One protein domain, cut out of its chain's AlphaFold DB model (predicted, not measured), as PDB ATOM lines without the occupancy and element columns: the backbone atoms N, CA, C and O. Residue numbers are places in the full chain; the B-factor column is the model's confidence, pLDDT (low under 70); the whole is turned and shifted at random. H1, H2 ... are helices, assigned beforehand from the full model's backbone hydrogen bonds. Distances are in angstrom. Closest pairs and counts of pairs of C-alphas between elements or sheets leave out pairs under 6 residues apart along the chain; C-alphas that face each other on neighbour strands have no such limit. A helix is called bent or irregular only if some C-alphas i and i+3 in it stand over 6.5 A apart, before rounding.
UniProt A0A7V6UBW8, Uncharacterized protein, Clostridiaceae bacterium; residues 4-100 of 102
ATOM      1  N   ALA A   4       7.326  62.750 -34.909       72.12
ATOM      2  CA  ALA A   4       6.527  61.664 -35.478       72.12
ATOM      3  C   ALA A   4       6.600  60.382 -34.629       72.12
ATOM      4  O   ALA A   4       5.597  59.696 -34.443       72.12
ATOM      5  N   GLN A   5       7.768  60.097 -34.045       65.44
ATOM      6  CA  GLN A   5       7.977  58.925 -33.198       65.44
ATOM      7  C   GLN A   5       7.290  59.074 -31.829       65.44
ATOM      8  O   GLN A   5       6.826  58.082 -31.284       65.44
ATOM      9  N   LYS A   6       7.160  60.301 -31.295       65.69
ATOM     10  CA  LYS A   6       6.449  60.596 -30.027       65.69
ATOM     11  C   LYS A   6       4.949  60.328 -30.074       65.69
ATOM     12  O   LYS A   6       4.375  60.004 -29.043       65.69
ATOM     13  N   ASN A   7       4.334  60.481 -31.243       64.94
ATOM     14  CA  ASN A   7       2.898  60.249 -31.420       64.94
ATOM     15  C   ASN A   7       2.567  58.777 -31.717       64.94
ATOM     16  O   ASN A   7       1.414  58.375 -31.599       64.94
ATOM     17  N   ILE A   8       3.564  57.982 -32.120       69.62
ATOM     18  CA  ILE A   8       3.438  56.527 -32.282       69.62
ATOM     19  C   ILE A   8       3.784  55.836 -30.957       69.62
ATOM     20  O   ILE A   8       3.043  54.977 -30.486       69.62
ATOM     21  N   ASP A   9       4.893  56.242 -30.339       66.88
ATOM     22  CA  ASP A   9       5.339  55.791 -29.026       66.88
ATOM     23  C   ASP A   9       4.930  56.809 -27.954       66.88
ATOM     24  O   ASP A   9       5.687  57.704 -27.553       66.88
ATOM     25  N   ASN A  10       3.691  56.651 -27.488       74.62
ATOM     26  CA  ASN A  10       3.067  57.504 -26.475       74.62
ATOM     27  C   ASN A  10       3.816  57.524 -25.131       74.62
ATOM     28  O   ASN A  10       3.499  58.356 -24.279       74.62
ATOM     29  N   THR A  11       4.817  56.660 -24.927       77.81
ATOM     30  CA  THR A  11       5.620  56.591 -23.699       77.81
ATOM     31  C   THR A  11       6.186  57.953 -23.313       77.81
ATOM     32  O   THR A  11       6.085  58.368 -22.160       77.81
ATOM     33  N   TYR A  12       6.730  58.702 -24.276       77.75
ATOM     34  CA  TYR A  12       7.315  60.014 -23.990       77.75
ATOM     35  C   TYR A  12       6.274  61.022 -23.494       77.75
ATOM     36  O   TYR A  12       6.537  61.769 -22.548       77.75
ATOM     37  N   ILE A  13       5.096  61.047 -24.122       82.56
ATOM     38  CA  ILE A  13       4.008  61.961 -23.757       82.56
ATOM     39  C   ILE A  13       3.493  61.613 -22.359       82.56
ATOM     40  O   ILE A  13       3.366  62.502 -21.516       82.56
ATOM     41  N   LEU A  14       3.277  60.324 -22.085       82.62
ATOM     42  CA  LEU A  14       2.785  59.839 -20.797       82.62
ATOM     43  C   LEU A  14       3.776  60.110 -19.658       82.62
ATOM     44  O   LEU A  14       3.371  60.640 -18.628       82.62
ATOM     45  N   VAL A  15       5.072  59.837 -19.846       83.00
ATOM     46  CA  VAL A  15       6.103  60.115 -18.827       83.00
ATOM     47  C   VAL A  15       6.247  61.618 -18.577       83.00
ATOM     48  O   VAL A  15       6.380  62.048 -17.432       83.00
ATOM     49  N   SER A  16       6.206  62.434 -19.635       84.44
ATOM     50  CA  SER A  16       6.302  63.892 -19.505       84.44
ATOM     51  C   SER A  16       5.108  64.470 -18.746       84.44
ATOM     52  O   SER A  16       5.293  65.319 -17.880       84.44
ATOM     53  N   ALA A  17       3.897  63.979 -19.030       84.44
ATOM     54  CA  ALA A  17       2.700  64.347 -18.287       84.44
ATOM     55  C   ALA A  17       2.774  63.868 -16.829       84.44
ATOM     56  O   ALA A  17       2.505  64.651 -15.924       84.44
ATOM     57  N   ALA A  18       3.199  62.623 -16.586       83.69
ATOM     58  CA  ALA A  18       3.300  62.049 -15.244       83.69
ATOM     59  C   ALA A  18       4.220  62.867 -14.319       83.69
ATOM     60  O   ALA A  18       3.853  63.132 -13.178       83.69
ATOM     61  N   LYS A  19       5.355  63.362 -14.831       86.56
ATOM     62  CA  LYS A  19       6.280  64.233 -14.079       86.56
ATOM     63  C   LYS A  19       5.646  65.542 -13.598       86.56
ATOM     64  O   LYS A  19       6.023  66.053 -12.551       86.56
ATOM     65  N   ILE A  20       4.684  66.092 -14.342       91.81
ATOM     66  CA  ILE A  20       3.962  67.309 -13.929       91.81
ATOM     67  C   ILE A  20       3.076  67.017 -12.709       91.81
ATOM     68  O   ILE A  20       2.886  67.888 -11.862       91.81
ATOM     69  N   TYR A  21       2.555  65.791 -12.607       83.56
ATOM     70  CA  TYR A  21       1.668  65.373 -11.523       83.56
ATOM     71  C   TYR A  21       2.397  64.794 -10.301       83.56
ATOM     72  O   TYR A  21       1.783  64.668  -9.246       83.56
ATOM     73  N   GLU A  22       3.694  64.496 -10.411       84.12
ATOM     74  CA  GLU A  22       4.524  63.922  -9.341       84.12
ATOM     75  C   GLU A  22       4.452  64.692  -8.001       84.12
ATOM     76  O   GLU A  22       4.290  64.042  -6.969       84.12
ATOM     77  N   PRO A  23       4.443  66.045  -7.954       91.06
ATOM     78  CA  PRO A  23       4.316  66.783  -6.689       91.06
ATOM     79  C   PRO A  23       2.971  66.599  -5.972       91.06
ATOM     80  O   PRO A  23       2.856  66.919  -4.792       91.06
ATOM     81  N   TYR A  24       1.946  66.128  -6.683       88.25
ATOM     82  CA  TYR A  24       0.607  65.877  -6.145       88.25
ATOM     83  C   TYR A  24       0.405  64.409  -5.751       88.25
ATOM     84  O   TYR A  24      -0.704  64.015  -5.387       88.25
ATOM     85  N   TYR A  25       1.455  63.590  -5.842       81.19
ATOM     86  CA  TYR A  25       1.417  62.188  -5.471       81.19
ATOM     87  C   TYR A  25       1.172  62.013  -3.965       81.19
ATOM     88  O   TYR A  25       1.849  62.611  -3.130       81.19
ATOM     89  N   VAL A  26       0.217  61.146  -3.617       84.25
ATOM     90  CA  VAL A  26      -0.053  60.721  -2.238       84.25
ATOM     91  C   VAL A  26       0.194  59.224  -2.160       84.25
ATOM     92  O   VAL A  26      -0.440  58.458  -2.886       84.25
ATOM     93  N   TRP A  27       1.097  58.804  -1.273       75.44
ATOM     94  CA  TRP A  27       1.388  57.388  -1.070       75.44
ATOM     95  C   TRP A  27       0.137  56.661  -0.563       75.44
ATOM     96  O   TRP A  27      -0.354  56.916   0.536       75.44
ATOM     97  N   HIS A  28      -0.390  55.759  -1.387       73.12
ATOM     98  CA  HIS A  28      -1.656  55.062  -1.146       73.12
ATOM     99  C   HIS A  28      -1.484  53.703  -0.447       73.12
ATOM    100  O   HIS A  28      -2.456  52.964  -0.334       73.12
ATOM    101  N   ASN A  29      -0.270  53.345   0.004       72.69
ATOM    102  CA  ASN A  29       0.082  52.012   0.536       72.69
ATOM    103  C   ASN A  29      -0.242  50.837  -0.409       72.69
ATOM    104  O   ASN A  29      -0.176  49.677  -0.012       72.69
ATOM    105  N   ILE A  30      -0.585  51.129  -1.665       69.56
ATOM    106  CA  ILE A  30      -0.792  50.141  -2.720       69.56
ATOM    107  C   ILE A  30       0.486  50.122  -3.557       69.56
ATOM    108  O   ILE A  30       0.855  51.185  -4.071       69.56
ATOM    109  N   PRO A  31       1.142  48.960  -3.708       67.81
ATOM    110  CA  PRO A  31       2.320  48.840  -4.551       67.81
ATOM    111  C   PRO A  31       2.030  49.260  -6.003       67.81
ATOM    112  O   PRO A  31       0.921  49.029  -6.498       67.81
ATOM    113  N   PRO A  32       3.001  49.867  -6.705       69.44
ATOM    114  CA  PRO A  32       2.832  50.241  -8.105       69.44
ATOM    115  C   PRO A  32       2.535  49.015  -8.977       69.44
ATOM    116  O   PRO A  32       3.103  47.945  -8.786       69.44
ATOM    117  N   ILE A  33       1.648  49.157  -9.963       67.88
ATOM    118  CA  ILE A  33       1.426  48.104 -10.963       67.88
ATOM    119  C   ILE A  33       2.611  48.137 -11.926       67.88
ATOM    120  O   ILE A  33       2.772  49.105 -12.670       67.88
ATOM    121  N   ILE A  34       3.432  47.089 -11.909       70.75
ATOM    122  CA  ILE A  34       4.648  47.006 -12.718       70.75
ATOM    123  C   ILE A  34       4.571  45.800 -13.636       70.75
ATOM    124  O   ILE A  34       4.191  44.702 -13.231       70.75
ATOM    125  N   TRP A  35       4.962  46.029 -14.884       68.56
ATOM    126  CA  TRP A  35       5.204  44.978 -15.857       68.56
ATOM    127  C   TRP A  35       6.692  44.644 -15.826       68.56
ATOM    128  O   TRP A  35       7.516  45.472 -16.210       68.56
ATOM    129  N   SER A  36       7.030  43.448 -15.348       74.44
ATOM    130  CA  SER A  36       8.391  42.919 -15.413       74.44
ATOM    131  C   SER A  36       8.504  41.927 -16.564       74.44
ATOM    132  O   SER A  36       7.624  41.090 -16.754       74.44
ATOM    133  N   ASN A  37       9.599  42.012 -17.318       83.38
ATOM    134  CA  ASN A  37       9.970  40.995 -18.308       83.38
ATOM    135  C   ASN A  37      10.807  39.861 -17.687       83.38
ATOM    136  O   ASN A  37      11.195  38.933 -18.392       83.38
ATOM    137  N   ASP A  38      11.118  39.955 -16.393       86.75
ATOM    138  CA  ASP A  38      11.868  38.951 -15.645       86.75
ATOM    139  C   ASP A  38      10.922  37.819 -15.220       86.75
ATOM    140  O   ASP A  38      10.202  37.919 -14.224       86.75
ATOM    141  N   THR A  39      10.864  36.773 -16.046       87.56
ATOM    142  CA  THR A  39       9.980  35.619 -15.839       87.56
ATOM    143  C   THR A  39      10.393  34.762 -14.654       87.56
ATOM    144  O   THR A  39       9.522  34.171 -14.021       87.56
ATOM    145  N   ASP A  40      11.687  34.716 -14.345       91.50
ATOM    146  CA  ASP A  40      12.216  33.916 -13.240       91.50
ATOM    147  C   ASP A  40      11.821  34.571 -11.913       91.50
ATOM    148  O   ASP A  40      11.210  33.926 -11.066       91.50
ATOM    149  N   LEU A  41      12.000  35.894 -11.801       90.38
ATOM    150  CA  LEU A  41      11.522  36.661 -10.647       90.38
ATOM    151  C   LEU A  41      10.007  36.508 -10.430       90.38
ATOM    152  O   LEU A  41       9.536  36.427  -9.296       90.38
ATOM    153  N   ALA A  42       9.226  36.490 -11.514       89.25
ATOM    154  CA  ALA A  42       7.781  36.303 -11.429       89.25
ATOM    155  C   ALA A  42       7.398  34.895 -10.939       89.25
ATOM    156  O   ALA A  42       6.426  34.764 -10.190       89.25
ATOM    157  N   ALA A  43       8.148  33.866 -11.346       93.06
ATOM    158  CA  ALA A  43       7.957  32.495 -10.883       93.06
ATOM    159  C   ALA A  43       8.299  32.361  -9.392       93.06
ATOM    160  O   ALA A  43       7.459  31.885  -8.631       93.06
ATOM    161  N   ASP A  44       9.445  32.895  -8.956       93.75
ATOM    162  CA  ASP A  44       9.868  32.871  -7.549       93.75
ATOM    163  C   ASP A  44       8.803  33.503  -6.635       93.75
ATOM    164  O   ASP A  44       8.380  32.919  -5.635       93.75
ATOM    165  N   ILE A  45       8.288  34.680  -7.011       93.19
ATOM    166  CA  ILE A  45       7.224  35.372  -6.266       93.19
ATOM    167  C   ILE A  45       5.951  34.520  -6.185       93.19
ATOM    168  O   ILE A  45       5.280  34.526  -5.150       93.19
ATOM    169  N   ALA A  46       5.581  33.822  -7.262       93.62
ATOM    170  CA  ALA A  46       4.388  32.980  -7.296       93.62
ATOM    171  C   ALA A  46       4.529  31.740  -6.398       93.62
ATOM    172  O   ALA A  46       3.584  31.396  -5.676       93.62
ATOM    173  N   ASP A  47       5.708  31.120  -6.396       96.19
ATOM    174  CA  ASP A  47       6.020  29.955  -5.573       96.19
ATOM    175  C   ASP A  47       6.010  30.323  -4.086       96.19
ATOM    176  O   ASP A  47       5.271  29.715  -3.304       96.19
ATOM    177  N   TYR A  48       6.711  31.398  -3.705       97.19
ATOM    178  CA  TYR A  48       6.670  31.928  -2.339       97.19
ATOM    179  C   TYR A  48       5.250  32.301  -1.909       97.19
ATOM    180  O   TYR A  48       4.830  31.966  -0.803       97.19
ATOM    181  N   ARG A  49       4.464  32.952  -2.778       94.56
ATOM    182  CA  ARG A  49       3.063  33.287  -2.471       94.56
ATOM    183  C   ARG A  49       2.238  32.060  -2.128       94.56
ATOM    184  O   ARG A  49       1.452  32.113  -1.187       94.56
ATOM    185  N   THR A  50       2.376  30.998  -2.911       96.81
ATOM    186  CA  THR A  50       1.642  29.751  -2.685       96.81
ATOM    187  C   THR A  50       2.055  29.152  -1.346       96.81
ATOM    188  O   THR A  50       1.208  28.938  -0.480       96.81
ATOM    189  N   LEU A  51       3.366  29.020  -1.135       96.81
ATOM    190  CA  LEU A  51       3.954  28.494   0.090       96.81
ATOM    191  C   LEU A  51       3.479  29.253   1.345       96.81
ATOM    192  O   LEU A  51       3.052  28.636   2.324       96.81
ATOM    193  N   PHE A  52       3.507  30.588   1.320       97.62
ATOM    194  CA  PHE A  52       3.058  31.400   2.452       97.62
ATOM    195  C   PHE A  52       1.549  31.354   2.644       97.62
ATOM    196  O   PHE A  52       1.101  31.234   3.781       97.62
ATOM    197  N   ASN A  53       0.750  31.424   1.579       97.00
ATOM    198  CA  ASN A  53      -0.707  31.387   1.711       97.00
ATOM    199  C   ASN A  53      -1.189  30.075   2.344       97.00
ATOM    200  O   ASN A  53      -2.090  30.109   3.183       97.00
ATOM    201  N   ASP A  54      -0.569  28.945   2.001       97.38
ATOM    202  CA  ASP A  54      -0.910  27.641   2.574       97.38
ATOM    203  C   ASP A  54      -0.604  27.587   4.083       97.38
ATOM    204  O   ASP A  54      -1.439  27.170   4.899       97.38
ATOM    205  N   TYR A  55       0.573  28.074   4.488       97.94
ATOM    206  CA  TYR A  55       0.957  28.119   5.900       97.94
ATOM    207  C   TYR A  55       0.130  29.131   6.707       97.94
ATOM    208  O   TYR A  55      -0.355  28.818   7.797       97.94
ATOM    209  N   ILE A  56      -0.091  30.330   6.165       97.62
ATOM    210  CA  ILE A  56      -0.911  31.366   6.799       97.62
ATOM    211  C   ILE A  56      -2.350  30.872   6.943       97.62
ATOM    212  O   ILE A  56      -2.947  31.049   8.003       97.62
ATOM    213  N   GLY A  57      -2.912  30.228   5.918       97.44
ATOM    214  CA  GLY A  57      -4.277  29.706   5.945       97.44
ATOM    215  C   GLY A  57      -4.477  28.618   7.003       97.44
ATOM    216  O   GLY A  57      -5.435  28.670   7.781       97.44
ATOM    217  N   SER A  58      -3.548  27.662   7.082       96.88
ATOM    218  CA  SER A  58      -3.589  26.602   8.098       96.88
ATOM    219  C   SER A  58      -3.395  27.151   9.516       96.88
ATOM    220  O   SER A  58      -4.204  26.864  10.397       96.88
ATOM    221  N   THR A  59      -2.404  28.017   9.728       97.06
ATOM    222  CA  THR A  59      -2.117  28.599  11.051       97.06
ATOM    223  C   THR A  59      -3.225  29.552  11.510       97.06
ATOM    224  O   THR A  59      -3.624  29.527  12.672       97.06
ATOM    225  N   SER A  60      -3.816  30.331  10.596       96.81
ATOM    226  CA  SER A  60      -4.993  31.159  10.902       96.81
ATOM    227  C   SER A  60      -6.170  30.307  11.376       96.81
ATOM    228  O   SER A  60      -6.870  30.691  12.309       96.81
ATOM    229  N   THR A  61      -6.372  29.132  10.771       97.69
ATOM    230  CA  THR A  61      -7.413  28.192  11.209       97.69
ATOM    231  C   THR A  61      -7.136  27.683  12.625       97.69
ATOM    232  O   THR A  61      -8.047  27.687  13.451       97.69
ATOM    233  N   ALA A  62      -5.887  27.329  12.939       97.31
ATOM    234  CA  ALA A  62      -5.488  26.904  14.282       97.31
ATOM    235  C   ALA A  62      -5.719  28.005  15.339       97.31
ATOM    236  O   ALA A  62      -6.259  27.724  16.408       97.31
ATOM    237  N   PHE A  63      -5.409  29.269  15.020       97.50
ATOM    238  CA  PHE A  63      -5.725  30.407  15.895       97.50
ATOM    239  C   PHE A  63      -7.236  30.589  16.101       97.50
ATOM    240  O   PHE A  63      -7.685  30.832  17.219       97.50
ATOM    241  N   ILE A  64      -8.043  30.452  15.042       96.62
ATOM    242  CA  ILE A  64      -9.509  30.587  15.123       96.62
ATOM    243  C   ILE A  64     -10.127  29.479  15.985       96.62
ATOM    244  O   ILE A  64     -11.056  29.740  16.750       96.62
ATOM    245  N   LEU A  65      -9.629  28.248  15.858       97.38
ATOM    246  CA  LEU A  65     -10.102  27.101  16.635       97.38
ATOM    247  C   LEU A  65      -9.575  27.096  18.080       97.38
ATOM    248  O   LEU A  65     -10.052  26.302  18.891       97.38
ATOM    249  N   GLY A  66      -8.634  27.987  18.413       95.06
ATOM    250  CA  GLY A  66      -7.996  28.061  19.728       95.06
ATOM    251  C   GLY A  66      -6.969  26.953  19.979       95.06
ATOM    252  O   GLY A  66      -6.640  26.678  21.130       95.06
ATOM    253  N   GLU A  67      -6.484  26.298  18.921       96.38
ATOM    254  CA  GLU A  67      -5.366  25.346  18.989       96.38
ATOM    255  C   GLU A  67      -4.027  26.068  19.206       96.38
ATOM    256  O   GLU A  67      -3.107  25.504  19.793       96.38
ATOM    257  N   LEU A  68      -3.953  27.325  18.763       95.81
ATOM    258  CA  LEU A  68      -2.902  28.294  19.071       95.81
ATOM    259  C   LEU A  68      -3.542  29.554  19.664       95.81
ATOM    260  O   LEU A  68      -4.667  29.906  19.295       95.81
ATOM    261  N   ASP A  69      -2.826  30.267  20.534       96.19
ATOM    262  CA  ASP A  69      -3.290  31.541  21.090       96.19
ATOM    263  C   ASP A  69      -2.546  32.722  20.459       96.19
ATOM    264  O   ASP A  69      -1.345  32.903  20.634       96.19
ATOM    265  N   ILE A  70      -3.280  33.580  19.748       94.81
ATOM    266  CA  ILE A  70      -2.716  34.773  19.101       94.81
ATOM    267  C   ILE A  70      -2.203  35.820  20.104       94.81
ATOM    268  O   ILE A  70      -1.385  36.661  19.746       94.81
ATOM    269  N   ASN A  71      -2.678  35.786  21.356       95.62
ATOM    270  CA  ASN A  71      -2.219  36.683  22.422       95.62
ATOM    271  C   ASN A  71      -1.065  36.078  23.233       95.62
ATOM    272  O   ASN A  71      -0.576  36.715  24.168       95.62
ATOM    273  N   ASN A  72      -0.648  34.855  22.907       97.25
ATOM    274  CA  ASN A  72       0.519  34.231  23.494       97.25
ATOM    275  C   ASN A  72       1.753  34.572  22.650       97.25
ATOM    276  O   ASN A  72       1.880  34.153  21.499       97.25
ATOM    277  N   ASP A  73       2.691  35.303  23.254       96.88
ATOM    278  CA  ASP A  73       3.915  35.741  22.579       96.88
ATOM    279  C   ASP A  73       4.740  34.576  22.013       96.88
ATOM    280  O   ASP A  73       5.376  34.739  20.975       96.88
ATOM    281  N   ALA A  74       4.742  33.405  22.660       97.25
ATOM    282  CA  ALA A  74       5.513  32.254  22.196       97.25
ATOM    283  C   ALA A  74       4.910  31.639  20.926       97.25
ATOM    284  O   ALA A  74       5.645  31.366  19.974       97.25
ATOM    285  N   ASP A  75       3.584  31.479  20.883       96.69
ATOM    286  CA  ASP A  75       2.875  30.959  19.707       96.69
ATOM    287  C   ASP A  75       3.021  31.927  18.525       96.69
ATOM    288  O   ASP A  75       3.322  31.516  17.400       96.69
ATOM    289  N   TRP A  76       2.897  33.233  18.787       96.75
ATOM    290  CA  TRP A  76       3.096  34.268  17.776       96.75
ATOM    291  C   TRP A  76       4.535  34.307  17.248       96.75
ATOM    292  O   TRP A  76       4.756  34.338  16.036       96.75
ATOM    293  N   GLN A  77       5.533  34.264  18.134       97.25
ATOM    294  CA  GLN A  77       6.941  34.248  17.730       97.25
ATOM    295  C   GLN A  77       7.283  33.000  16.918       97.25
ATOM    296  O   GLN A  77       8.022  33.103  15.941       97.25
ATOM    297  N   GLN A  78       6.731  31.836  17.268       97.31
ATOM    298  CA  GLN A  78       6.941  30.618  16.490       97.31
ATOM    299  C   GLN A  78       6.330  30.726  15.087       97.31
ATOM    300  O   GLN A  78       6.955  30.290  14.119       97.31
ATOM    301  N   TYR A  79       5.149  31.336  14.951       97.12
ATOM    302  CA  TYR A  79       4.538  31.615  13.649       97.12
ATOM    303  C   TYR A  79       5.424  32.525  12.783       97.12
ATOM    304  O   TYR A  79       5.745  32.172  11.646       97.12
ATOM    305  N   VAL A  80       5.890  33.651  13.337       96.94
ATOM    306  CA  VAL A  80       6.778  34.589  12.624       96.94
ATOM    307  C   VAL A  80       8.095  33.917  12.245       96.94
ATOM    308  O   VAL A  80       8.498  33.977  11.087       96.94
ATOM    309  N   LYS A  81       8.726  33.201  13.182       97.88
ATOM    310  CA  LYS A  81       9.972  32.473  12.927       97.88
ATOM    311  C   LYS A  81       9.809  31.442  11.812       97.88
ATOM    312  O   LYS A  81      10.706  31.272  10.998       97.88
ATOM    313  N   THR A  82       8.671  30.753  11.757       97.56
ATOM    314  CA  THR A  82       8.414  29.767  10.700       97.56
ATOM    315  C   THR A  82       8.327  30.445   9.332       97.56
ATOM    316  O   THR A  82       8.911  29.941   8.379       97.56
ATOM    317  N   LEU A  83       7.682  31.614   9.231       97.56
ATOM    318  CA  LEU A  83       7.684  32.408   7.995       97.56
ATOM    319  C   LEU A  83       9.102  32.847   7.599       97.56
ATOM    320  O   LEU A  83       9.466  32.754   6.428       97.56
ATOM    321  N   GLU A  84       9.909  33.300   8.559       97.25
ATOM    322  CA  GLU A  84      11.314  33.657   8.326       97.25
ATOM    323  C   GLU A  84      12.122  32.455   7.815       97.25
ATOM    324  O   GLU A  84      12.783  32.567   6.783       97.25
ATOM    325  N   ASP A  85      12.002  31.294   8.468       97.38
ATOM    326  CA  ASP A  85      12.667  30.041   8.083       97.38
ATOM    327  C   ASP A  85      12.217  29.541   6.690       97.38
ATOM    328  O   ASP A  85      12.975  28.861   5.998       97.38
ATOM    329  N   MET A  86      10.997  29.883   6.260       97.12
ATOM    330  CA  MET A  86      10.460  29.594   4.923       97.12
ATOM    331  C   MET A  86      10.989  30.541   3.830       97.12
ATOM    332  O   MET A  86      10.668  30.344   2.658       97.12
ATOM    333  N   GLY A  87      11.787  31.554   4.182       96.94
ATOM    334  CA  GLY A  87      12.371  32.502   3.230       96.94
ATOM    335  C   GLY A  87      11.580  33.801   3.073       96.94
ATOM    336  O   GLY A  87      11.557  34.380   1.988       96.94
ATOM    337  N   LEU A  88      10.913  34.284   4.131       95.81
ATOM    338  CA  LEU A  88      10.172  35.556   4.080       95.81
ATOM    339  C   LEU A  88      11.052  36.723   3.615       95.81
ATOM    340  O   LEU A  88      10.585  37.558   2.844       95.81
ATOM    341  N   GLN A  89      12.313  36.774   4.055       95.81
ATOM    342  CA  GLN A  89      13.231  37.834   3.638       95.81
ATOM    343  C   GLN A  89      13.509  37.783   2.130       95.81
ATOM    344  O   GLN A  89      13.403  38.812   1.471       95.81
ATOM    345  N   ASP A  90      13.761  36.595   1.576       95.62
ATOM    346  CA  ASP A  90      14.001  36.422   0.139       95.62
ATOM    347  C   ASP A  90      12.784  36.877  -0.680       95.62
ATOM    348  O   ASP A  90      12.913  37.591  -1.673       95.62
ATOM    349  N   TYR A  91      11.574  36.545  -0.222       94.75
ATOM    350  CA  TYR A  91      10.341  37.000  -0.861       94.75
ATOM    351  C   TYR A  91      10.162  38.524  -0.804       94.75
ATOM    352  O   TYR A  91       9.755  39.134  -1.797       94.75
ATOM    353  N   LEU A  92      10.474  39.157   0.331       92.62
ATOM    354  CA  LEU A  92      10.446  40.616   0.456       92.62
ATOM    355  C   LEU A  92      11.472  41.278  -0.472       92.62
ATOM    356  O   LEU A  92      11.147  42.284  -1.102       92.62
ATOM    357  N   ASP A  93      12.656  40.688  -0.622       92.88
ATOM    358  CA  ASP A  93      13.696  41.171  -1.530       92.88
ATOM    359  C   ASP A  93      13.269  41.015  -3.004       92.88
ATOM    360  O   ASP A  93      13.452  41.935  -3.809       92.88
ATOM    361  N   CYS A  94      12.611  39.903  -3.363       91.75
ATOM    362  CA  CYS A  94      11.994  39.716  -4.681       91.75
ATOM    363  C   CYS A  94      10.937  40.794  -4.970       91.75
ATOM    364  O   CYS A  94      10.922  41.370  -6.062       91.75
ATOM    365  N   LEU A  95      10.070  41.101  -3.999       89.75
ATOM    366  CA  LEU A  95       9.074  42.164  -4.134       89.75
ATOM    367  C   LEU A  95       9.724  43.548  -4.232       89.75
ATOM    368  O   LEU A  95       9.295  44.349  -5.058       89.75
ATOM    369  N   ALA A  96      10.758  43.835  -3.442       88.06
ATOM    370  CA  ALA A  96      11.484  45.099  -3.511       88.06
ATOM    371  C   ALA A  96      12.122  45.298  -4.893       88.06
ATOM    372  O   ALA A  96      11.967  46.362  -5.494       88.06
ATOM    373  N   ARG A  97      12.740  44.245  -5.446       87.81
ATOM    374  CA  ARG A  97      13.282  44.241  -6.812       87.81
ATOM    375  C   ARG A  97      12.193  44.439  -7.863       87.81
ATOM    376  O   ARG A  97      12.399  45.209  -8.797       87.81
ATOM    377  N   LEU A  98      11.051  43.760  -7.728       85.31
ATOM    378  CA  LEU A  98       9.923  43.934  -8.646       85.31
ATOM    379  C   LEU A  98       9.410  45.377  -8.612       85.31
ATOM    380  O   LEU A  98       9.136  45.944  -9.666       85.31
ATOM    381  N   TYR A  99       9.292  45.951  -7.413       81.75
ATOM    382  CA  TYR A  99       8.758  47.288  -7.181       81.75
ATOM    383  C   TYR A  99       9.753  48.436  -7.367       81.75
ATOM    384  O   TYR A  99       9.348  49.592  -7.246       81.75
ATOM    385  N   ASP A 100      11.016  48.131  -7.682       76.19
ATOM    386  CA  ASP A 100      12.134  49.086  -7.682       76.19
ATOM    387  C   ASP A 100      12.147  49.949  -6.401       76.19
ATOM    388  O   ASP A 100      12.424  51.151  -6.411       76.19
TER     389      ASP A 100
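Overview. This is residues 4 to 100 of the 102 residues of an uncharacterized protein of Clostridiaceae bacterium (UniProt A0A7V6UBW8). A long helix, H3, has the chain folded back over it as two shorter helices, H4 and then H5, and a thin arm made of H2, with little H1 at its tip, reaches away from this part on a long link. The arm makes much of the length, and residues 15 to 30, of which 15 to 24 belong to H2, stick out with no other part of the domain over them. The printed part has 97 residues with five named helices, in the order H1, H2, H3, H4, H5, and no named strand, and the class is all helix. The whole is extended, with a radius of gyration of the C-alphas of 20.3 A and spans of 66 by 32 by 20 A.

Along the chain. H1 is residues 4 to 8, 6.8 A from first to last C-alpha, and begins at C-alpha 4, (6.527, 61.664, -35.478). H2 is residues 11 to 24, 20.5 A long; it is irregular, with C-alphas 20 and 23 being 7.3 A apart. H3 is residues 39 to 65, 39.1 A long, beginning at C-alpha 39, (9.980, 35.619, -15.839). H4 is residues 73 to 85, 17.9 A long. H5 is residues 88 to 99, 16.3 A long, ending at C-alpha 99, (8.758, 47.288, -7.181).

Arrangement. H1 and H2 only just touch, with 3 pairs of C-alphas within 8 A, and touch only at the corner by their link; the closest C-alphas are those of Lys 6 and Tyr 12, 6.1 A apart. H2 is apart from H3, H4 and H5. H3 and H4 are close but not clearly touching, the closest C-alphas being those of Phe 52 and Leu 83, 7.3 A apart. They run opposite ways at a shallow tilt of 19 degrees. H4 and H5 meet only through their link. H3 touches H5 with residues 41 to 48 alone; the closest C-alphas are those of Tyr 48 and Tyr 91, 6.4 A apart. H3 and H5 run opposite ways at a steep tilt of 48 degrees. In H3, H4 and H5 every O i to N i+4 pair is within hydrogen-bond range; in H2 6 of 10 are, and in H1 0 of 1, with 1 of 2 O i to N i+3 pairs within range.

Size, cuts and confidence. The two C-alphas farthest apart are those of Ala 4 and Glu 67, at 66.5 A. The printed part has no cut. The link from H2 to H3, residues 25 to 38, is long; the link from H3 to H4 is short, and those from H1 to H2 and from H4 to H5 are tight. The mean pLDDT of the printed part is 88.4, and it is under 70 at residues 5 to 9, residues 30 to 33 and residue 35.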